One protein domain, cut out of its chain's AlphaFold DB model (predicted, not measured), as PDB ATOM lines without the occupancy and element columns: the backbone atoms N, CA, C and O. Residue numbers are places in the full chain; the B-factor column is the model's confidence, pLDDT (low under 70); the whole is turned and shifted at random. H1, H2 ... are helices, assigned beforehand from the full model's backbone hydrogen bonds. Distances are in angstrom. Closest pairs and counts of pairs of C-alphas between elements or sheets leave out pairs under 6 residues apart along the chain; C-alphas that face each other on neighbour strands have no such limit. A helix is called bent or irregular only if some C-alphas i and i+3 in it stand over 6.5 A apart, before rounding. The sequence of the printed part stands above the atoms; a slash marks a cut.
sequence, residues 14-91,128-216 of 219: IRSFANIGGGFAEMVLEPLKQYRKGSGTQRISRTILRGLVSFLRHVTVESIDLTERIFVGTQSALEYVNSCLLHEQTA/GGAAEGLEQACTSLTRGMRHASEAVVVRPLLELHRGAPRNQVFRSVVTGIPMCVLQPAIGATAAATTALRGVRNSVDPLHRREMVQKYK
ATOM      1  N   ILE A  14     142.970 102.729 132.240       51.84
ATOM      2  CA  ILE A  14     143.491 102.316 130.921       51.84
ATOM      3  C   ILE A  14     142.379 102.372 129.872       51.84
ATOM      4  O   ILE A  14     142.626 102.787 128.744       51.84
ATOM      5  N   ARG A  15     141.141 102.020 130.246       51.44
ATOM      6  CA  ARG A  15     139.986 102.104 129.343       51.44
ATOM      7  C   ARG A  15     139.632 103.556 129.010       51.44
ATOM      8  O   ARG A  15     139.352 103.835 127.854       51.44
ATOM      9  N   SER A  16     139.715 104.470 129.975       58.69
ATOM     10  CA  SER A  16     139.524 105.912 129.758       58.69
ATOM     11  C   SER A  16     140.581 106.508 128.825       58.69
ATOM     12  O   SER A  16     140.248 107.131 127.822       58.69
ATOM     13  N   PHE A  17     141.865 106.236 129.075       60.00
ATOM     14  CA  PHE A  17     142.944 106.677 128.186       60.00
ATOM     15  C   PHE A  17     142.858 106.036 126.794       60.00
ATOM     16  O   PHE A  17     143.104 106.708 125.795       60.00
ATOM     17  N   ALA A  18     142.462 104.763 126.710       54.56
ATOM     18  CA  ALA A  18     142.238 104.075 125.441       54.56
ATOM     19  C   ALA A  18     141.015 104.617 124.685       54.56
ATOM     20  O   ALA A  18     141.067 104.699 123.464       54.56
ATOM     21  N   ASN A  19     139.953 105.036 125.378       59.00
ATOM     22  CA  ASN A  19     138.780 105.669 124.769       59.00
ATOM     23  C   ASN A  19     139.098 107.079 124.255       59.00
ATOM     24  O   ASN A  19     138.720 107.410 123.133       59.00
ATOM     25  N   ILE A  20     139.854 107.884 125.012       64.81
ATOM     26  CA  ILE A  20     140.362 109.188 124.545       64.81
ATOM     27  C   ILE A  20     141.270 108.989 123.325       64.81
ATOM     28  O   ILE A  20     141.135 109.695 122.323       64.81
ATOM     29  N   GLY A  21     142.162 107.995 123.382       58.94
ATOM     30  CA  GLY A  21     143.029 107.612 122.269       58.94
ATOM     31  C   GLY A  21     142.251 107.114 121.049       58.94
ATOM     32  O   GLY A  21     142.593 107.469 119.927       58.94
ATOM     33  N   GLY A  22     141.172 106.355 121.258       62.38
ATOM     34  CA  GLY A  22     140.260 105.881 120.217       62.38
ATOM     35  C   GLY A  22     139.491 107.019 119.547       62.38
ATOM     36  O   GLY A  22     139.490 107.109 118.323       62.38
ATOM     37  N   GLY A  23     138.932 107.950 120.327       62.56
ATOM     38  CA  GLY A  23     138.249 109.138 119.802       62.56
ATOM     39  C   GLY A  23     139.186 110.073 119.031       62.56
ATOM     40  O   GLY A  23     138.797 110.665 118.023       62.56
ATOM     41  N   PHE A  24     140.451 110.162 119.446       64.06
ATOM     42  CA  PHE A  24     141.478 110.868 118.682       64.06
ATOM     43  C   PHE A  24     141.887 110.111 117.409       64.06
ATOM     44  O   PHE A  24     142.026 110.713 116.344       64.06
ATOM     45  N   ALA A  25     142.045 108.790 117.486       62.78
ATOM     46  CA  ALA A  25     142.361 107.959 116.332       62.78
ATOM     47  C   ALA A  25     141.259 108.043 115.267       62.78
ATOM     48  O   ALA A  25     141.575 108.192 114.091       62.78
ATOM     49  N   GLU A  26     139.983 108.041 115.651       65.38
ATOM     50  CA  GLU A  26     138.859 108.259 114.730       65.38
ATOM     51  C   GLU A  26     138.880 109.663 114.109       65.38
ATOM     52  O   GLU A  26     138.659 109.818 112.907       65.38
ATOM     53  N   MET A  27     139.244 110.685 114.891       68.50
ATOM     54  CA  MET A  27     139.420 112.051 114.392       68.50
ATOM     55  C   MET A  27     140.535 112.158 113.338       68.50
ATOM     56  O   MET A  27     140.436 112.993 112.442       68.50
ATOM     57  N   VAL A  28     141.588 111.336 113.423       64.81
ATOM     58  CA  VAL A  28     142.772 111.420 112.546       64.81
ATOM     59  C   VAL A  28     142.740 110.420 111.386       64.81
ATOM     60  O   VAL A  28     143.095 110.775 110.259       64.81
ATOM     61  N   LEU A  29     142.310 109.175 111.608       67.44
ATOM     62  CA  LEU A  29     142.333 108.123 110.585       67.44
ATOM     63  C   LEU A  29     141.310 108.366 109.474       67.44
ATOM     64  O   LEU A  29     141.625 108.118 108.306       67.44
ATOM     65  N   GLU A  30     140.099 108.816 109.810       68.12
ATOM     66  CA  GLU A  30     139.019 109.021 108.836       68.12
ATOM     67  C   GLU A  30     139.382 110.118 107.809       68.12
ATOM     68  O   GLU A  30     139.315 109.857 106.600       68.12
ATOM     69  N   PRO A  31     139.860 111.315 108.222       61.03
ATOM     70  CA  PRO A  31     140.195 112.384 107.282       61.03
ATOM     71  C   PRO A  31     141.482 112.105 106.502       61.03
ATOM     72  O   PRO A  31     141.567 112.439 105.319       61.03
ATOM     73  N   LEU A  32     142.473 111.449 107.119       63.66
ATOM     74  CA  LEU A  32     143.746 111.141 106.462       63.66
ATOM     75  C   LEU A  32     143.569 110.100 105.341       63.66
ATOM     76  O   LEU A  32     144.151 110.227 104.260       63.66
ATOM     77  N   LYS A  33     142.697 109.104 105.550       67.88
ATOM     78  CA  LYS A  33     142.299 108.148 104.501       67.88
ATOM     79  C   LYS A  33     141.575 108.838 103.341       67.88
ATOM     80  O   LYS A  33     141.776 108.450 102.191       67.88
ATOM     81  N   GLN A  34     140.753 109.852 103.621       64.50
ATOM     82  CA  GLN A  34     140.049 110.637 102.598       64.50
ATOM     83  C   GLN A  34     140.978 111.597 101.834       64.50
ATOM     84  O   GLN A  34     140.759 111.822 100.641       64.50
ATOM     85  N   TYR A  35     142.033 112.108 102.479       61.88
ATOM     86  CA  TYR A  35     143.080 112.908 101.835       61.88
ATOM     87  C   TYR A  35     143.866 112.091 100.803       61.88
ATOM     88  O   TYR A  35     143.975 112.500  99.648       61.88
ATOM     89  N   ARG A  36     144.307 110.877 101.169       63.47
ATOM     90  CA  ARG A  36     145.034 109.968 100.255       63.47
ATOM     91  C   ARG A  36     144.226 109.549  99.021       63.47
ATOM     92  O   ARG A  36     144.809 109.071  98.056       63.47
ATOM     93  N   LYS A  37     142.899 109.718  99.045       70.50
ATOM     94  CA  LYS A  37     141.977 109.384  97.947       70.50
ATOM     95  C   LYS A  37     141.593 110.584  97.061       70.50
ATOM     96  O   LYS A  37     140.753 110.421  96.186       70.50
ATOM     97  N   GLY A  38     142.186 111.768  97.261       59.03
ATOM     98  CA  GLY A  38     142.002 112.923  96.364       59.03
ATOM     99  C   GLY A  38     140.755 113.778  96.627       59.03
ATOM    100  O   GLY A  38     140.229 114.413  95.717       59.03
ATOM    101  N   SER A  39     140.253 113.807  97.864       62.31
ATOM    102  CA  SER A  39     139.093 114.636  98.228       62.31
ATOM    103  C   SER A  39     139.436 116.136  98.195       62.31
ATOM    104  O   SER A  39     140.492 116.539  98.666       62.31
ATOM    105  N   GLY A  40     138.539 116.987  97.679       66.56
ATOM    106  CA  GLY A  40     138.776 118.436  97.589       66.56
ATOM    107  C   GLY A  40     138.971 119.133  98.946       66.56
ATOM    108  O   GLY A  40     138.319 118.790  99.937       66.56
ATOM    109  N   THR A  41     139.822 120.164  98.965       67.00
ATOM    110  CA  THR A  41     140.270 120.948 100.137       67.00
ATOM    111  C   THR A  41     139.136 121.377 101.079       67.00
ATOM    112  O   THR A  41     139.267 121.307 102.300       67.00
ATOM    113  N   GLN A  42     137.977 121.744 100.523       68.25
ATOM    114  CA  GLN A  42     136.813 122.221 101.278       68.25
ATOM    115  C   GLN A  42     136.000 121.117 101.974       68.25
ATOM    116  O   GLN A  42     135.279 121.381 102.936       68.25
ATOM    117  N   ARG A  43     136.081 119.870 101.495       73.12
ATOM    118  CA  ARG A  43     135.438 118.726 102.161       73.12
ATOM    119  C   ARG A  43     136.275 118.276 103.355       73.12
ATOM    120  O   ARG A  43     135.722 118.046 104.422       73.12
ATOM    121  N   ILE A  44     137.598 118.258 103.200       74.62
ATOM    122  CA  ILE A  44     138.543 117.868 104.254       74.62
ATOM    123  C   ILE A  44     138.470 118.825 105.448       74.62
ATOM    124  O   ILE A  44     138.381 118.374 106.588       74.62
ATOM    125  N   SER A  45     138.438 120.138 105.198       75.50
ATOM    126  CA  SER A  45     138.325 121.143 106.261       75.50
ATOM    127  C   SER A  45     137.044 120.976 107.089       75.50
ATOM    128  O   SER A  45     137.097 121.004 108.318       75.50
ATOM    129  N   ARG A  46     135.900 120.712 106.441       75.94
ATOM    130  CA  ARG A  46     134.624 120.424 107.123       75.94
ATOM    131  C   ARG A  46     134.650 119.116 107.909       75.94
ATOM    132  O   ARG A  46     134.115 119.074 109.015       75.94
ATOM    133  N   THR A  47     135.264 118.065 107.369       76.19
ATOM    134  CA  THR A  47     135.392 116.777 108.067       76.19
ATOM    135  C   THR A  47     136.248 116.913 109.326       76.19
ATOM    136  O   THR A  47     135.850 116.418 110.375       76.19
ATOM    137  N   ILE A  48     137.365 117.644 109.263       75.56
ATOM    138  CA  ILE A  48     138.219 117.906 110.432       75.56
ATOM    139  C   ILE A  48     137.478 118.750 111.473       75.56
ATOM    140  O   ILE A  48     137.531 118.428 112.654       75.56
ATOM    141  N   LEU A  49     136.729 119.777 111.055       76.56
ATOM    142  CA  LEU A  49     135.898 120.567 111.972       76.56
ATOM    143  C   LEU A  49     134.849 119.705 112.685       76.56
ATOM    144  O   LEU A  49     134.682 119.812 113.897       76.56
ATOM    145  N   ARG A  50     134.173 118.806 111.961       80.62
ATOM    146  CA  ARG A  50     133.209 117.865 112.555       80.62
ATOM    147  C   ARG A  50     133.889 116.868 113.500       80.62
ATOM    148  O   ARG A  50     133.349 116.582 114.566       80.62
ATOM    149  N   GLY A  51     135.067 116.371 113.125       76.06
ATOM    150  CA  GLY A  51     135.896 115.500 113.960       76.06
ATOM    151  C   GLY A  51     136.329 116.185 115.256       76.06
ATOM    152  O   GLY A  51     136.178 115.604 116.325       76.06
ATOM    153  N   LEU A  52     136.757 117.448 115.183       77.50
ATOM    154  CA  LEU A  52     137.138 118.251 116.343       77.50
ATOM    155  C   LEU A  52     135.961 118.465 117.301       77.50
ATOM    156  O   LEU A  52     136.128 118.339 118.507       77.50
ATOM    157  N   VAL A  53     134.763 118.751 116.783       80.50
ATOM    158  CA  VAL A  53     133.554 118.886 117.617       80.50
ATOM    159  C   VAL A  53     133.233 117.574 118.340       80.50
ATOM    160  O   VAL A  53     132.907 117.591 119.526       80.50
ATOM    161  N   SER A  54     133.364 116.432 117.657       78.25
ATOM    162  CA  SER A  54     133.202 115.111 118.282       78.25
ATOM    163  C   SER A  54     134.260 114.859 119.358       78.25
ATOM    164  O   SER A  54     133.928 114.436 120.462       78.25
ATOM    165  N   PHE A  55     135.524 115.166 119.068       76.00
ATOM    166  CA  PHE A  55     136.623 115.064 120.022       76.00
ATOM    167  C   PHE A  55     136.374 115.927 121.260       76.00
ATOM    168  O   PHE A  55     136.448 115.414 122.367       76.00
ATOM    169  N   LEU A  56     135.997 117.199 121.092       80.56
ATOM    170  CA  LEU A  56     135.680 118.096 122.205       80.56
ATOM    171  C   LEU A  56     134.553 117.538 123.069       80.56
ATOM    172  O   LEU A  56     134.662 117.552 124.288       80.56
ATOM    173  N   ARG A  57     133.495 116.991 122.459       81.19
ATOM    174  CA  ARG A  57     132.416 116.343 123.211       81.19
ATOM    175  C   ARG A  57     132.930 115.163 124.042       81.19
ATOM    176  O   ARG A  57     132.577 115.071 125.213       81.19
ATOM    177  N   HIS A  58     133.753 114.291 123.460       77.62
ATOM    178  CA  HIS A  58     134.332 113.146 124.173       77.62
ATOM    179  C   HIS A  58     135.292 113.581 125.280       77.62
ATOM    180  O   HIS A  58     135.193 113.083 126.393       77.62
ATOM    181  N   VAL A  59     136.169 114.548 125.002       77.25
ATOM    182  CA  VAL A  59     137.081 115.122 125.995       77.25
ATOM    183  C   VAL A  59     136.299 115.730 127.146       77.25
ATOM    184  O   VAL A  59     136.658 115.480 128.286       77.25
ATOM    185  N   THR A  60     135.227 116.480 126.888       82.69
ATOM    186  CA  THR A  60     134.407 117.076 127.952       82.69
ATOM    187  C   THR A  60     133.796 116.011 128.853       82.69
ATOM    188  O   THR A  60     133.895 116.130 130.070       82.69
ATOM    189  N   VAL A  61     133.194 114.968 128.272       81.81
ATOM    190  CA  VAL A  61     132.585 113.878 129.050       81.81
ATOM    191  C   VAL A  61     133.652 113.141 129.857       81.81
ATOM    192  O   VAL A  61     133.542 113.041 131.072       81.81
ATOM    193  N   GLU A  62     134.734 112.720 129.210       76.56
ATOM    194  CA  GLU A  62     135.780 111.953 129.884       76.56
ATOM    195  C   GLU A  62     136.564 112.797 130.901       76.56
ATOM    196  O   GLU A  62     137.076 112.267 131.881       76.56
ATOM    197  N   SER A  63     136.646 114.119 130.721       81.06
ATOM    198  CA  SER A  63     137.266 115.015 131.706       81.06
ATOM    199  C   SER A  63     136.488 115.028 133.015       81.06
ATOM    200  O   SER A  63     137.104 115.144 134.073       81.06
ATOM    201  N   ILE A  64     135.161 114.892 132.966       84.44
ATOM    202  CA  ILE A  64     134.325 114.794 134.169       84.44
ATOM    203  C   ILE A  64     134.661 113.495 134.913       84.44
ATOM    204  O   ILE A  64     135.013 113.549 136.091       84.44
ATOM    205  N   ASP A  65     134.672 112.358 134.210       81.44
ATOM    206  CA  ASP A  65     135.040 111.051 134.777       81.44
ATOM    207  C   ASP A  65     136.482 111.023 135.316       81.44
ATOM    208  O   ASP A  65     136.769 110.471 136.382       81.44
ATOM    209  N   LEU A  66     137.424 111.628 134.586       78.06
ATOM    210  CA  LEU A  66     138.820 111.735 135.001       78.06
ATOM    211  C   LEU A  66     138.947 112.581 136.269       78.06
ATOM    212  O   LEU A  66     139.678 112.207 137.183       78.06
ATOM    213  N   THR A  67     138.223 113.698 136.335       78.31
ATOM    214  CA  THR A  67     138.221 114.604 137.486       78.31
ATOM    215  C   THR A  67     137.693 113.898 138.728       78.31
ATOM    216  O   THR A  67     138.349 113.930 139.767       78.31
ATOM    217  N   GLU A  68     136.569 113.187 138.616       83.88
ATOM    218  CA  GLU A  68     136.018 112.377 139.707       83.88
ATOM    219  C   GLU A  68     137.053 111.371 140.235       83.88
ATOM    220  O   GLU A  68     137.321 111.302 141.435       83.88
ATOM    221  N   ARG A  69     137.715 110.638 139.334       78.94
ATOM    222  CA  ARG A  69     138.735 109.650 139.713       78.94
ATOM    223  C   ARG A  69     139.983 110.275 140.319       78.94
ATOM    224  O   ARG A  69     140.585 109.663 141.198       78.94
ATOM    225  N   ILE A  70     140.377 111.468 139.874       78.50
ATOM    226  CA  ILE A  70     141.468 112.224 140.497       78.50
ATOM    227  C   ILE A  70     141.077 112.609 141.922       78.50
ATOM    228  O   ILE A  70     141.887 112.410 142.826       78.50
ATOM    229  N   PHE A  71     139.857 113.103 142.154       79.69
ATOM    230  CA  PHE A  71     139.386 113.448 143.497       79.69
ATOM    231  C   PHE A  71     139.373 112.229 144.428       79.69
ATOM    232  O   PHE A  71     139.991 112.267 145.492       79.69
ATOM    233  N   VAL A  72     138.766 111.121 143.994       76.31
ATOM    234  CA  VAL A  72     138.718 109.867 144.769       76.31
ATOM    235  C   VAL A  72     140.122 109.293 144.999       76.31
ATOM    236  O   VAL A  72     140.456 108.858 146.104       76.31
ATOM    237  N   GLY A  73     140.975 109.314 143.973       69.62
ATOM    238  CA  GLY A  73     142.352 108.828 144.053       69.62
ATOM    239  C   GLY A  73     143.222 109.674 144.981       69.62
ATOM    240  O   GLY A  73     144.007 109.126 145.752       69.62
ATOM    241  N   THR A  74     143.042 110.994 144.961       70.81
ATOM    242  CA  THR A  74     143.738 111.928 145.856       70.81
ATOM    243  C   THR A  74     143.306 111.714 147.297       70.81
ATOM    244  O   THR A  74     144.165 111.634 148.170       70.81
ATOM    245  N   GLN A  75     142.006 111.547 147.552       69.81
ATOM    246  CA  GLN A  75     141.505 111.218 148.885       69.81
ATOM    247  C   GLN A  75     142.113 109.905 149.397       69.81
ATOM    248  O   GLN A  75     142.684 109.878 150.483       69.81
ATOM    249  N   SER A  76     142.087 108.852 148.577       70.25
ATOM    250  CA  SER A  76     142.673 107.550 148.929       70.25
ATOM    251  C   SER A  76     144.179 107.654 149.207       70.25
ATOM    252  O   SER A  76     144.696 107.033 150.135       70.25
ATOM    253  N   ALA A  77     144.900 108.460 148.421       65.25
ATOM    254  CA  ALA A  77     146.323 108.712 148.625       65.25
ATOM    255  C   ALA A  77     146.589 109.498 149.918       65.25
ATOM    256  O   ALA A  77     147.511 109.149 150.651       65.25
ATOM    257  N   LEU A  78     145.783 110.521 150.228       71.94
ATOM    258  CA  LEU A  78     145.894 111.290 151.470       71.94
ATOM    259  C   LEU A  78     145.601 110.425 152.698       71.94
ATOM    260  O   LEU A  78     146.351 110.484 153.668       71.94
ATOM    261  N   GLU A  79     144.555 109.600 152.652       73.12
ATOM    262  CA  GLU A  79     144.223 108.652 153.722       73.12
ATOM    263  C   GLU A  79     145.363 107.649 153.940       73.12
ATOM    264  O   GLU A  79     145.757 107.385 155.078       73.12
ATOM    265  N   TYR A  80     145.964 107.155 152.854       68.94
ATOM    266  CA  TYR A  80     147.109 106.254 152.923       68.94
ATOM    267  C   TYR A  80     148.354 106.930 153.511       68.94
ATOM    268  O   TYR A  80     148.975 106.386 154.425       68.94
ATOM    269  N   VAL A  81     148.707 108.130 153.045       68.62
ATOM    270  CA  VAL A  81     149.838 108.900 153.588       68.62
ATOM    271  C   VAL A  81     149.618 109.200 155.068       68.62
ATOM    272  O   VAL A  81     150.529 108.991 155.866       68.62
ATOM    273  N   ASN A  82     148.408 109.612 155.450       70.25
ATOM    274  CA  ASN A  82     148.051 109.833 156.846       70.25
ATOM    275  C   ASN A  82     148.225 108.545 157.667       70.25
ATOM    276  O   ASN A  82     148.830 108.581 158.734       70.25
ATOM    277  N   SER A  83     147.794 107.391 157.143       68.81
ATOM    278  CA  SER A  83     147.975 106.093 157.806       68.81
ATOM    279  C   SER A  83     149.451 105.713 157.998       68.81
ATOM    280  O   SER A  83     149.820 105.215 159.061       68.81
ATOM    281  N   CYS A  84     150.320 106.005 157.023       68.62
ATOM    282  CA  CYS A  84     151.761 105.772 157.135       68.62
ATOM    283  C   CYS A  84     152.427 106.722 158.138       68.62
ATOM    284  O   CYS A  84     153.216 106.267 158.960       68.62
ATOM    285  N   LEU A  85     152.088 108.015 158.107       69.69
ATOM    286  CA  LEU A  85     152.621 109.005 159.049       69.69
ATOM    287  C   LEU A  85     152.177 108.717 160.488       69.69
ATOM    288  O   LEU A  85     152.987 108.792 161.407       69.69
ATOM    289  N   LEU A  86     150.917 108.321 160.687       68.94
ATOM    290  CA  LEU A  86     150.398 107.886 161.986       68.94
ATOM    291  C   LEU A  86     151.103 106.614 162.487       68.94
ATOM    292  O   LEU A  86     151.376 106.493 163.683       68.94
ATOM    293  N   HIS A  87     151.437 105.680 161.590       61.59
ATOM    294  CA  HIS A  87     152.190 104.470 161.931       61.59
ATOM    295  C   HIS A  87     153.653 104.767 162.306       61.59
ATOM    296  O   HIS A  87     154.170 104.188 163.258       61.59
ATOM    297  N   GLU A  88     154.313 105.712 161.628       59.53
ATOM    298  CA  GLU A  88     155.659 106.159 162.015       59.53
ATOM    299  C   GLU A  88     155.665 106.930 163.338       59.53
ATOM    300  O   GLU A  88     156.553 106.717 164.159       59.53
ATOM    301  N   GLN A  89     154.660 107.773 163.603       53.91
ATOM    302  CA  GLN A  89     154.555 108.494 164.878       53.91
ATOM    303  C   GLN A  89     154.294 107.555 166.062       53.91
ATOM    304  O   GLN A  89     154.855 107.750 167.140       53.91
ATOM    305  N   THR A  90     153.489 106.508 165.869       52.91
ATOM    306  CA  THR A  90     153.251 105.490 166.907       52.91
ATOM    307  C   THR A  90     154.459 104.570 167.109       52.91
ATOM    308  O   THR A  90     154.763 104.225 168.251       52.91
ATOM    309  N   ALA A  91     155.214 104.248 166.053       49.81
ATOM    310  CA  ALA A  91     156.491 103.537 166.163       49.81
ATOM    311  C   ALA A  91     157.585 104.386 166.847       49.81
ATOM    312  O   ALA A  91     158.332 103.872 167.678       49.81
ATOM    313  N   GLY A 128     150.774 123.895 106.063       73.69
ATOM    314  CA  GLY A 128     150.430 124.328 104.715       73.69
ATOM    315  C   GLY A 128     148.978 124.055 104.316       73.69
ATOM    316  O   GLY A 128     148.459 124.721 103.418       73.69
ATOM    317  N   GLY A 129     148.305 123.138 105.010       79.31
ATOM    318  CA  GLY A 129     146.889 122.841 104.838       79.31
ATOM    319  C   GLY A 129     146.332 121.968 105.960       79.31
ATOM    320  O   GLY A 129     146.998 121.686 106.952       79.31
ATOM    321  N   ALA A 130     145.085 121.529 105.811       80.12
ATOM    322  CA  ALA A 130     144.339 120.848 106.861       80.12
ATOM    323  C   ALA A 130     144.870 119.435 107.116       80.12
ATOM    324  O   ALA A 130     144.867 118.983 108.254       80.12
ATOM    325  N   ALA A 131     145.380 118.771 106.074       76.31
ATOM    326  CA  ALA A 131     146.048 117.478 106.196       76.31
ATOM    327  C   ALA A 131     147.374 117.595 106.967       76.31
ATOM    328  O   ALA A 131     147.581 116.877 107.938       76.31
ATOM    329  N   GLU A 132     148.219 118.559 106.597       79.06
ATOM    330  CA  GLU A 132     149.495 118.819 107.275       79.06
ATOM    331  C   GLU A 132     149.283 119.265 108.733       79.06
ATOM    332  O   GLU A 132     149.974 118.811 109.638       79.06
ATOM    333  N   GLY A 133     148.257 120.085 108.991       80.25
ATOM    334  CA  GLY A 133     147.894 120.500 110.349       80.25
ATOM    335  C   GLY A 133     147.399 119.348 111.218       80.25
ATOM    336  O   GLY A 133     147.635 119.350 112.422       80.25
ATOM    337  N   LEU A 134     146.753 118.345 110.622       79.94
ATOM    338  CA  LEU A 134     146.320 117.138 111.324       79.94
ATOM    339  C   LEU A 134     147.499 116.202 111.639       79.94
ATOM    340  O   LEU A 134     147.556 115.623 112.723       79.94
ATOM    341  N   GLU A 135     148.453 116.075 110.720       79.56
ATOM    342  CA  GLU A 135     149.671 115.279 110.912       79.56
ATOM    343  C   GLU A 135     150.561 115.864 112.020       79.56
ATOM    344  O   GLU A 135     150.965 115.158 112.951       79.56
ATOM    345  N   GLN A 136     150.777 117.181 111.990       80.81
ATOM    346  CA  GLN A 136     151.475 117.894 113.061       80.81
ATOM    347  C   GLN A 136     150.719 117.783 114.396       80.81
ATOM    348  O   GLN A 136     151.328 117.548 115.437       80.81
ATOM    349  N   ALA A 137     149.385 117.870 114.376       78.88
ATOM    350  CA  ALA A 137     148.567 117.703 115.573       78.88
ATOM    351  C   ALA A 137     148.731 116.317 116.226       78.88
ATOM    352  O   ALA A 137     148.853 116.215 117.447       78.88
ATOM    353  N   CYS A 138     148.787 115.254 115.421       75.06
ATOM    354  CA  CYS A 138     149.038 113.891 115.898       75.06
ATOM    355  C   CYS A 138     150.403 113.759 116.585       75.06
ATOM    356  O   CYS A 138     150.521 113.144 117.649       75.06
ATOM    357  N   THR A 139     151.421 114.399 116.010       79.19
ATOM    358  CA  THR A 139     152.780 114.402 116.560       79.19
ATOM    359  C   THR A 139     152.819 115.069 117.937       79.19
ATOM    360  O   THR A 139     153.348 114.487 118.888       79.19
ATOM    361  N   SER A 140     152.179 116.235 118.080       77.06
ATOM    362  CA  SER A 140     152.110 116.971 119.350       77.06
ATOM    363  C   SER A 140     151.397 116.192 120.455       77.06
ATOM    364  O   SER A 140     151.885 116.138 121.586       77.06
ATOM    365  N   LEU A 141     150.272 115.539 120.143       77.25
ATOM    366  CA  LEU A 141     149.567 114.719 121.130       77.25
ATOM    367  C   LEU A 141     150.411 113.517 121.564       77.25
ATOM    368  O   LEU A 141     150.551 113.257 122.760       77.25
ATOM    369  N   THR A 142     150.988 112.802 120.597       77.06
ATOM    370  CA  THR A 142     151.798 111.605 120.859       77.06
ATOM    371  C   THR A 142     152.986 111.941 121.756       77.06
ATOM    372  O   THR A 142     153.295 111.194 122.686       77.06
ATOM    373  N   ARG A 143     153.619 113.100 121.536       75.88
ATOM    374  CA  ARG A 143     154.698 113.591 122.396       75.88
ATOM    375  C   ARG A 143     154.210 113.876 123.821       75.88
ATOM    376  O   ARG A 143     154.836 113.405 124.768       75.88
ATOM    377  N   GLY A 144     153.077 114.565 123.982       75.12
ATOM    378  CA  GLY A 144     152.482 114.824 125.300       75.12
ATOM    379  C   GLY A 144     152.157 113.539 126.070       75.12
ATOM    380  O   GLY A 144     152.471 113.413 127.253       75.12
ATOM    381  N   MET A 145     151.613 112.527 125.387       75.31
ATOM    382  CA  MET A 145     151.369 111.208 125.983       75.31
ATOM    383  C   MET A 145     152.666 110.490 126.364       75.31
ATOM    384  O   MET A 145     152.748 109.891 127.437       75.31
ATOM    385  N   ARG A 146     153.693 110.566 125.512       76.25
ATOM    386  CA  ARG A 146     155.003 109.980 125.795       76.25
ATOM    387  C   ARG A 146     155.606 110.587 127.061       76.25
ATOM    388  O   ARG A 146     155.970 109.830 127.957       76.25
ATOM    389  N   HIS A 147     155.615 111.911 127.197       74.06
ATOM    390  CA  HIS A 147     156.116 112.575 128.406       74.06
ATOM    391  C   HIS A 147     155.321 112.208 129.665       74.06
ATOM    392  O   HIS A 147     155.914 111.950 130.714       74.06
ATOM    393  N   ALA A 148     153.992 112.113 129.560       72.25
ATOM    394  CA  ALA A 148     153.145 111.657 130.661       72.25
ATOM    395  C   ALA A 148     153.503 110.228 131.109       72.25
ATOM    396  O   ALA A 148     153.654 109.957 132.303       72.25
ATOM    397  N   SER A 149     153.688 109.323 130.142       70.31
ATOM    398  CA  SER A 149     154.056 107.927 130.402       70.31
ATOM    399  C   SER A 149     155.451 107.799 131.016       70.31
ATOM    400  O   SER A 149     155.653 107.021 131.951       70.31
ATOM    401  N   GLU A 150     156.402 108.607 130.542       70.38
ATOM    402  CA  GLU A 150     157.767 108.633 131.051       70.38
ATOM    403  C   GLU A 150     157.789 109.051 132.528       70.38
ATOM    404  O   GLU A 150     158.477 108.428 133.337       70.38
ATOM    405  N   ALA A 151     157.003 110.065 132.902       67.19
ATOM    406  CA  ALA A 151     156.941 110.575 134.269       67.19
ATOM    407  C   ALA A 151     156.298 109.598 135.268       67.19
ATOM    408  O   ALA A 151     156.785 109.480 136.388       67.19
ATOM    409  N   VAL A 152     155.229 108.896 134.878       64.75
ATOM    410  CA  VAL A 152     154.412 108.120 135.832       64.75
ATOM    411  C   VAL A 152     154.663 106.622 135.807       64.75
ATOM    412  O   VAL A 152     154.507 105.964 136.831       64.75
ATOM    413  N   VAL A 153     155.074 106.069 134.669       68.81
ATOM    414  CA  VAL A 153     155.297 104.624 134.542       68.81
ATOM    415  C   VAL A 153     156.783 104.325 134.450       68.81
ATOM    416  O   VAL A 153     157.295 103.496 135.195       68.81
ATOM    417  N   VAL A 154     157.492 105.018 133.558       73.81
ATOM    418  CA  VAL A 154     158.880 104.665 133.235       73.81
ATOM    419  C   VAL A 154     159.833 105.028 134.373       73.81
ATOM    420  O   VAL A 154     160.626 104.179 134.773       73.81
ATOM    421  N   ARG A 155     159.759 106.247 134.929       71.25
ATOM    422  CA  ARG A 155     160.660 106.677 136.019       71.25
ATOM    423  C   ARG A 155     160.509 105.831 137.293       71.25
ATOM    424  O   ARG A 155     161.527 105.300 137.734       71.25
ATOM    425  N   PRO A 156     159.298 105.604 137.848       62.00
ATOM    426  CA  PRO A 156     159.156 104.773 139.044       62.00
ATOM    427  C   PRO A 156     159.578 103.318 138.815       62.00
ATOM    428  O   PRO A 156     160.176 102.699 139.693       62.00
ATOM    429  N   LEU A 157     159.319 102.767 137.623       70.00
ATOM    430  CA  LEU A 157     159.757 101.415 137.268       70.00
ATOM    431  C   LEU A 157     161.288 101.312 137.195       70.00
ATOM    432  O   LEU A 157     161.864 100.317 137.632       70.00
ATOM    433  N   LEU A 158     161.952 102.346 136.675       73.12
ATOM    434  CA  LEU A 158     163.410 102.430 136.613       73.12
ATOM    435  C   LEU A 158     164.032 102.503 138.016       73.12
ATOM    436  O   LEU A 158     165.040 101.849 138.275       73.12
ATOM    437  N   GLU A 159     163.433 103.275 138.925       72.69
ATOM    438  CA  GLU A 159     163.852 103.363 140.329       72.69
ATOM    439  C   GLU A 159     163.672 102.027 141.055       72.69
ATOM    440  O   GLU A 159     164.577 101.580 141.762       72.69
ATOM    441  N   LEU A 160     162.555 101.336 140.811       73.62
ATOM    442  CA  LEU A 160     162.312 100.002 141.353       73.62
ATOM    443  C   LEU A 160     163.342  98.984 140.841       73.62
ATOM    444  O   LEU A 160     163.900  98.227 141.633       73.62
ATOM    445  N   HIS A 161     163.648  98.989 139.538       75.25
ATOM    446  CA  HIS A 161     164.690  98.132 138.959       75.25
ATOM    447  C   HIS A 161     166.093  98.436 139.497       75.25
ATOM    448  O   HIS A 161     166.929  97.538 139.545       75.25
ATOM    449  N   ARG A 162     166.359  99.673 139.931       77.56
ATOM    450  CA  ARG A 162     167.622 100.055 140.583       77.56
ATOM    451  C   ARG A 162     167.684  99.707 142.071       77.56
ATOM    452  O   ARG A 162     168.697  99.984 142.703       77.56
ATOM    453  N   GLY A 163     166.641  99.088 142.625       78.69
ATOM    454  CA  GLY A 163     166.595  98.684 144.029       78.69
ATOM    455  C   GLY A 163     166.267  99.828 144.991       78.69
ATOM    456  O   GLY A 163     166.612  99.741 146.168       78.69
ATOM    457  N   ALA A 164     165.620 100.898 144.516       73.44
ATOM    458  CA  ALA A 164     165.211 102.002 145.377       73.44
ATOM    459  C   ALA A 164     164.233 101.529 146.477       73.44
ATOM    460  O   ALA A 164     163.362 100.687 146.219       73.44
ATOM    461  N   PRO A 165     164.330 102.074 147.706       77.50
ATOM    462  CA  PRO A 165     163.402 101.751 148.779       77.50
ATOM    463  C   PRO A 165     161.976 102.156 148.399       77.50
ATOM    464  O   PRO A 165     161.745 103.164 147.727       77.50
ATOM    465  N   ARG A 166     160.994 101.390 148.889       70.69
ATOM    466  CA  ARG A 166     159.572 101.535 148.530       70.69
ATOM    467  C   ARG A 166     159.066 102.975 148.685       70.69
ATOM    468  O   ARG A 166     158.344 103.463 147.824       70.69
ATOM    469  N   ASN A 167     159.503 103.670 149.736       68.19
ATOM    470  CA  ASN A 167     159.120 105.056 150.028       68.19
ATOM    471  C   ASN A 167     159.624 106.057 148.972       68.19
ATOM    472  O   ASN A 167     158.939 107.036 148.693       68.19
ATOM    473  N   GLN A 168     160.786 105.808 148.359       69.12
ATOM    474  CA  GLN A 168     161.343 106.667 147.312       69.12
ATOM    475  C   GLN A 168     160.571 106.503 146.000       69.12
ATOM    476  O   GLN A 168     160.130 107.499 145.435       69.12
ATOM    477  N   VAL A 169     160.292 105.257 145.599       69.56
ATOM    478  CA  VAL A 169     159.452 104.953 144.425       69.56
ATOM    479  C   VAL A 169     158.055 105.562 144.588       69.56
ATOM    480  O   VAL A 169     157.529 106.181 143.666       69.56
ATOM    481  N   PHE A 170     157.457 105.445 145.778       69.38
ATOM    482  CA  PHE A 170     156.155 106.054 146.062       69.38
ATOM    483  C   PHE A 170     156.185 107.579 145.990       69.38
ATOM    484  O   PHE A 170     155.280 108.174 145.404       69.38
ATOM    485  N   ARG A 171     157.220 108.216 146.543       67.19
ATOM    486  CA  ARG A 171     157.384 109.670 146.463       67.19
ATOM    487  C   ARG A 171     157.463 110.131 145.007       67.19
ATOM    488  O   ARG A 171     156.754 111.069 144.654       67.19
ATOM    489  N   SER A 172     158.221 109.427 144.168       67.50
ATOM    490  CA  SER A 172     158.319 109.697 142.729       67.50
ATOM    491  C   SER A 172     156.974 109.570 142.011       67.50
ATOM    492  O   SER A 172     156.617 110.439 141.214       67.50
ATOM    493  N   VAL A 173     156.179 108.542 142.335       67.69
ATOM    494  CA  VAL A 173     154.821 108.372 141.788       67.69
ATOM    495  C   VAL A 173     153.926 109.547 142.173       67.69
ATOM    496  O   VAL A 173     153.319 110.150 141.292       67.69
ATOM    497  N   VAL A 174     153.874 109.916 143.457       67.31
ATOM    498  CA  VAL A 174     153.037 111.028 143.943       67.31
ATOM    499  C   VAL A 174     153.440 112.345 143.280       67.31
ATOM    500  O   VAL A 174     152.575 113.088 142.821       67.31
ATOM    501  N   THR A 175     154.742 112.601 143.138       67.69
ATOM    502  CA  THR A 175     155.233 113.784 142.415       67.69
ATOM    503  C   THR A 175     154.941 113.741 140.916       67.69
ATOM    504  O   THR A 175     154.892 114.791 140.287       67.69
ATOM    505  N   GLY A 176     154.724 112.560 140.331       66.00
ATOM    506  CA  GLY A 176     154.413 112.383 138.912       66.00
ATOM    507  C   GLY A 176     152.929 112.533 138.559       66.00
ATOM    508  O   GLY A 176     152.611 112.788 137.397       66.00
ATOM    509  N   ILE A 177     152.014 112.424 139.531       69.75
ATOM    510  CA  ILE A 177     150.559 112.486 139.294       69.75
ATOM    511  C   ILE A 177     150.133 113.766 138.560       69.75
ATOM    512  O   ILE A 177     149.435 113.643 137.548       69.75
ATOM    513  N   PRO A 178     150.562 114.980 138.967       67.31
ATOM    514  CA  PRO A 178     150.135 116.191 138.267       67.31
ATOM    515  C   PRO A 178     150.636 116.211 136.811       67.31
ATOM    516  O   PRO A 178     149.958 116.711 135.914       67.31
ATOM    517  N   MET A 179     151.783 115.575 136.543       67.81
ATOM    518  CA  MET A 179     152.403 115.501 135.216       67.81
ATOM    519  C   MET A 179     151.576 114.643 134.261       67.81
ATOM    520  O   MET A 179     151.442 114.953 133.077       67.81
ATOM    521  N   CYS A 180     150.990 113.577 134.804       67.75
ATOM    522  CA  CYS A 180     150.153 112.632 134.078       67.75
ATOM    523  C   CYS A 180     148.897 113.273 133.483       67.75
ATOM    524  O   CYS A 180     148.385 112.793 132.476       67.75
ATOM    525  N   VAL A 181     148.406 114.347 134.099       71.06
ATOM    526  CA  VAL A 181     147.202 115.058 133.654       71.06
ATOM    527  C   VAL A 181     147.572 116.229 132.744       71.06
ATOM    528  O   VAL A 181     146.945 116.435 131.705       71.06
ATOM    529  N   LEU A 182     148.621 116.975 133.098       72.75
ATOM    530  CA  LEU A 182     149.004 118.198 132.392       72.75
ATOM    531  C   LEU A 182     149.617 117.930 131.012       72.75
ATOM    532  O   LEU A 182     149.238 118.581 130.042       72.75
ATOM    533  N   GLN A 183     150.529 116.961 130.890       76.19
ATOM    534  CA  GLN A 183     151.232 116.709 129.623       76.19
ATOM    535  C   GLN A 183     150.299 116.254 128.487       76.19
ATOM    536  O   GLN A 183     150.389 116.805 127.383       76.19
ATOM    537  N   PRO A 184     149.342 115.333 128.716       74.88
ATOM    538  CA  PRO A 184     148.365 114.983 127.691       74.88
ATOM    539  C   PRO A 184     147.444 116.155 127.340       74.88
ATOM    540  O   PRO A 184     147.125 116.339 126.167       74.88
ATOM    541  N   ALA A 185     147.060 116.983 128.317       75.44
ATOM    542  CA  ALA A 185     146.232 118.164 128.074       75.44
ATOM    543  C   ALA A 185     146.955 119.213 127.204       75.44
ATOM    544  O   ALA A 185     146.363 119.776 126.278       75.44
ATOM    545  N   ILE A 186     148.253 119.435 127.435       74.25
ATOM    546  CA  ILE A 186     149.091 120.313 126.602       74.25
ATOM    547  C   ILE A 186     149.207 119.746 125.181       74.25
ATOM    548  O   ILE A 186     148.983 120.466 124.207       74.25
ATOM    549  N   GLY A 187     149.481 118.446 125.044       76.25
ATOM    550  CA  GLY A 187     149.542 117.780 123.740       76.25
ATOM    551  C   GLY A 187     148.225 117.884 122.962       76.25
ATOM    552  O   GLY A 187     148.230 118.206 121.775       76.25
ATOM    553  N   ALA A 188     147.093 117.688 123.639       77.12
ATOM    554  CA  ALA A 188     145.758 117.784 123.051       77.12
ATOM    555  C   ALA A 188     145.397 119.211 122.609       77.12
ATOM    556  O   ALA A 188     144.858 119.408 121.519       77.12
ATOM    557  N   THR A 189     145.711 120.221 123.421       75.81
ATOM    558  CA  THR A 189     145.433 121.629 123.085       75.81
ATOM    559  C   THR A 189     146.335 122.141 121.962       75.81
ATOM    560  O   THR A 189     145.859 122.845 121.063       75.81
ATOM    561  N   ALA A 190     147.605 121.728 121.943       77.44
ATOM    562  CA  ALA A 190     148.513 121.969 120.826       77.44
ATOM    563  C   ALA A 190     147.988 121.310 119.541       77.44
ATOM    564  O   ALA A 190     147.882 121.970 118.508       77.44
ATOM    565  N   ALA A 191     147.567 120.046 119.624       76.44
ATOM    566  CA  ALA A 191     146.982 119.314 118.507       76.44
ATOM    567  C   ALA A 191     145.737 120.013 117.937       76.44
ATOM    568  O   ALA A 191     145.654 120.261 116.732       76.44
ATOM    569  N   ALA A 192     144.795 120.407 118.797       78.06
ATOM    570  CA  ALA A 192     143.590 121.122 118.387       78.06
ATOM    571  C   ALA A 192     143.916 122.458 117.698       78.06
ATOM    572  O   ALA A 192     143.368 122.771 116.638       78.06
ATOM    573  N   THR A 193     144.851 123.229 118.260       80.88
ATOM    574  CA  THR A 193     145.265 124.524 117.704       80.88
ATOM    575  C   THR A 193     145.917 124.363 116.329       80.88
ATOM    576  O   THR A 193     145.601 125.114 115.403       80.88
ATOM    577  N   THR A 194     146.795 123.375 116.161       82.62
ATOM    578  CA  THR A 194     147.483 123.115 114.889       82.62
ATOM    579  C   THR A 194     146.527 122.588 113.819       82.62
ATOM    580  O   THR A 194     146.557 123.068 112.683       82.62
ATOM    581  N   ALA A 195     145.591 121.710 114.187       80.50
ATOM    582  CA  ALA A 195     144.535 121.257 113.285       80.50
ATOM    583  C   ALA A 195     143.665 122.431 112.797       80.50
ATOM    584  O   ALA A 195     143.436 122.575 111.593       80.50
ATOM    585  N   LEU A 196     143.244 123.326 113.701       82.19
ATOM    586  CA  LEU A 196     142.478 124.529 113.352       82.19
ATOM    587  C   LEU A 196     143.262 125.487 112.448       82.19
ATOM    588  O   LEU A 196     142.700 126.023 111.490       82.19
ATOM    589  N   ARG A 197     144.563 125.680 112.698       83.38
ATOM    590  CA  ARG A 197     145.437 126.469 111.812       83.38
ATOM    591  C   ARG A 197     145.518 125.856 110.413       83.38
ATOM    592  O   ARG A 197     145.414 126.593 109.436       83.38
ATOM    593  N   GLY A 198     145.627 124.532 110.303       81.19
ATOM    594  CA  GLY A 198     145.636 123.832 109.012       81.19
ATOM    595  C   GLY A 198     144.315 123.972 108.255       81.19
ATOM    596  O   GLY A 198     144.299 124.240 107.050       81.19
ATOM    597  N   VAL A 199     143.191 123.852 108.968       83.25
ATOM    598  CA  VAL A 199     141.847 124.103 108.428       83.25
ATOM    599  C   VAL A 199     141.733 125.536 107.911       83.25
ATOM    600  O   VAL A 199     141.315 125.731 106.771       83.25
ATOM    601  N   ARG A 200     142.158 126.529 108.701       80.06
ATOM    602  CA  ARG A 200     142.136 127.945 108.307       80.06
ATOM    603  C   ARG A 200     142.942 128.184 107.033       80.06
ATOM    604  O   ARG A 200     142.418 128.759 106.087       80.06
ATOM    605  N   ASN A 201     144.164 127.657 106.976       79.62
ATOM    606  CA  ASN A 201     145.056 127.795 105.821       79.62
ATOM    607  C   ASN A 201     144.532 127.087 104.557       79.62
ATOM    608  O   ASN A 201     144.960 127.403 103.451       79.62
ATOM    609  N   SER A 202     143.597 126.144 104.709       76.12
ATOM    610  CA  SER A 202     142.939 125.454 103.591       76.12
ATOM    611  C   SER A 202     141.737 126.204 103.031       76.12
ATOM    612  O   SER A 202     141.401 126.026 101.864       76.12
ATOM    613  N   VAL A 203     141.061 126.997 103.867       77.06
ATOM    614  CA  VAL A 203     139.897 127.804 103.473       77.06
ATOM    615  C   VAL A 203     140.340 129.156 102.925       77.06
ATOM    616  O   VAL A 203     139.770 129.625 101.946       77.06
ATOM    617  N   ASP A 204     141.379 129.745 103.516       76.50
ATOM    618  CA  ASP A 204     141.944 131.020 103.092       76.50
ATOM    619  C   ASP A 204     143.436 130.878 102.733       76.50
ATOM    620  O   ASP A 204     144.326 131.135 103.554       76.50
ATOM    621  N   PRO A 205     143.742 130.438 101.498       67.75
ATOM    622  CA  PRO A 205     145.117 130.345 101.026       67.75
ATOM    623  C   PRO A 205     145.731 131.716 100.689       67.75
ATOM    624  O   PRO A 205     146.949 131.790 100.510       67.75
ATOM    625  N   LEU A 206     144.934 132.791 100.582       63.75
ATOM    626  CA  LEU A 206     145.410 134.132 100.218       63.75
ATOM    627  C   LEU A 206     146.110 134.810 101.397       63.75
ATOM    628  O   LEU A 206     147.261 135.216 101.247       63.75
ATOM    629  N   HIS A 207     145.508 134.787 102.590       64.50
ATOM    630  CA  HIS A 207     146.159 135.282 103.813       64.50
ATOM    631  C   HIS A 207     147.495 134.577 104.094       64.50
ATOM    632  O   HIS A 207     148.431 135.179 104.620       64.50
ATOM    633  N   ARG A 208     147.629 133.296 103.718       65.00
ATOM    634  CA  ARG A 208     148.909 132.577 103.809       65.00
ATOM    635  C   ARG A 208     149.951 133.157 102.854       65.00
ATOM    636  O   ARG A 208     151.097 133.329 103.258       65.00
ATOM    637  N   ARG A 209     149.586 133.417 101.594       64.81
ATOM    638  CA  ARG A 209     150.515 133.984 100.599       64.81
ATOM    639  C   ARG A 209     151.025 135.345 101.054       64.81
ATOM    640  O   ARG A 209     152.222 135.581 100.958       64.81
ATOM    641  N   GLU A 210     150.156 136.162 101.638       65.62
ATOM    642  CA  GLU A 210     150.522 137.454 102.221       65.62
ATOM    643  C   GLU A 210     151.458 137.309 103.427       65.62
ATOM    644  O   GLU A 210     152.454 138.021 103.508       65.62
ATOM    645  N   MET A 211     151.216 136.352 104.335       63.59
ATOM    646  CA  MET A 211     152.144 136.086 105.444       63.59
ATOM    647  C   MET A 211     153.509 135.599 104.942       63.59
ATOM    648  O   MET A 211     154.530 136.128 105.360       63.59
ATOM    649  N   VAL A 212     153.550 134.634 104.017       66.44
ATOM    650  CA  VAL A 212     154.811 134.111 103.456       66.44
ATOM    651  C   VAL A 212     155.582 135.199 102.704       66.44
ATOM    652  O   VAL A 212     156.804 135.253 102.802       66.44
ATOM    653  N   GLN A 213     154.884 136.088 101.994       66.56
ATOM    654  CA  GLN A 213     155.497 137.230 101.314       66.56
ATOM    655  C   GLN A 213     155.994 138.292 102.296       66.56
ATOM    656  O   GLN A 213     157.076 138.825 102.100       66.56
ATOM    657  N   LYS A 214     155.271 138.548 103.392       67.69
ATOM    658  CA  LYS A 214     155.680 139.503 104.434       67.69
ATOM    659  C   LYS A 214     156.949 139.075 105.187       67.69
ATOM    660  O   LYS A 214     157.615 139.927 105.768       67.69
ATOM    661  N   TYR A 215     157.279 137.780 105.178       64.69
ATOM    662  CA  TYR A 215     158.486 137.222 105.805       64.69
ATOM    663  C   TYR A 215     159.583 136.805 104.811       64.69
ATOM    664  O   TYR A 215     160.673 136.433 105.244       64.69
ATOM    665  N   LYS A 216     159.347 136.893 103.496       68.19
ATOM    666  CA  LYS A 216     160.433 136.890 102.509       68.19
ATOM    667  C   LYS A 216     161.015 138.303 102.481       68.19
ATOM    668  O   LYS A 216     160.340 139.233 102.054       68.19
TER     669      LYS A 216
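This is residues 14 to 91 and 128 to 216 of the 219 residues of the protein "Autophagy-related protein 2" of Alexandrium catenella (UniProt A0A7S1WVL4). Two long helical hairpins, H1 with H2 and H3 with H4, form a loose lengthwise bundle; residues 78 to 91 of H2 stick out at one end, and H5 turns off at the other. The printed part has 167 residues, of which 154 belong to five named helices, in the order H1, H2, H3, H4, H5 along the chain, with no named strand; the class is all helix. The whole is loose, radius of gyration of the C-alphas 21.4 A, spanning 73 by 36 by 26 A.

H1, residues 14 to 35, begins at (143.491, 102.316, 130.921); H2, residues 41 to 91, is 70.2 A long; H3 is residues 130 to 161. H4, residues 166 to 203, assigned as one helix by its hydrogen bonds, is bent: C-alphas 175 and 178 are 7.0 A apart, between arms H4a and H4b. H5, residues 205 to 215, ends at (158.486, 137.222, 105.805).

H1 touches H2, closest C-alphas Met 27 and Gly 51, 4.9 A. H2 touches H4b with residues 41 to 52 alone, closest C-alphas Ser 45 and Val 199, 5.1 A. H3 touches H4b, closest C-alphas Ala 137 and Ala 191, 3.7 A. H5 is about perpendicular to H4b, 74 degrees. In H3, 25 of 28 O i to N i+4 pairs are within hydrogen-bond range.

Residues 92 to 127 are cut out, a 65.2 A gap between C-alphas. pLDDT is under 70 in 72 residues.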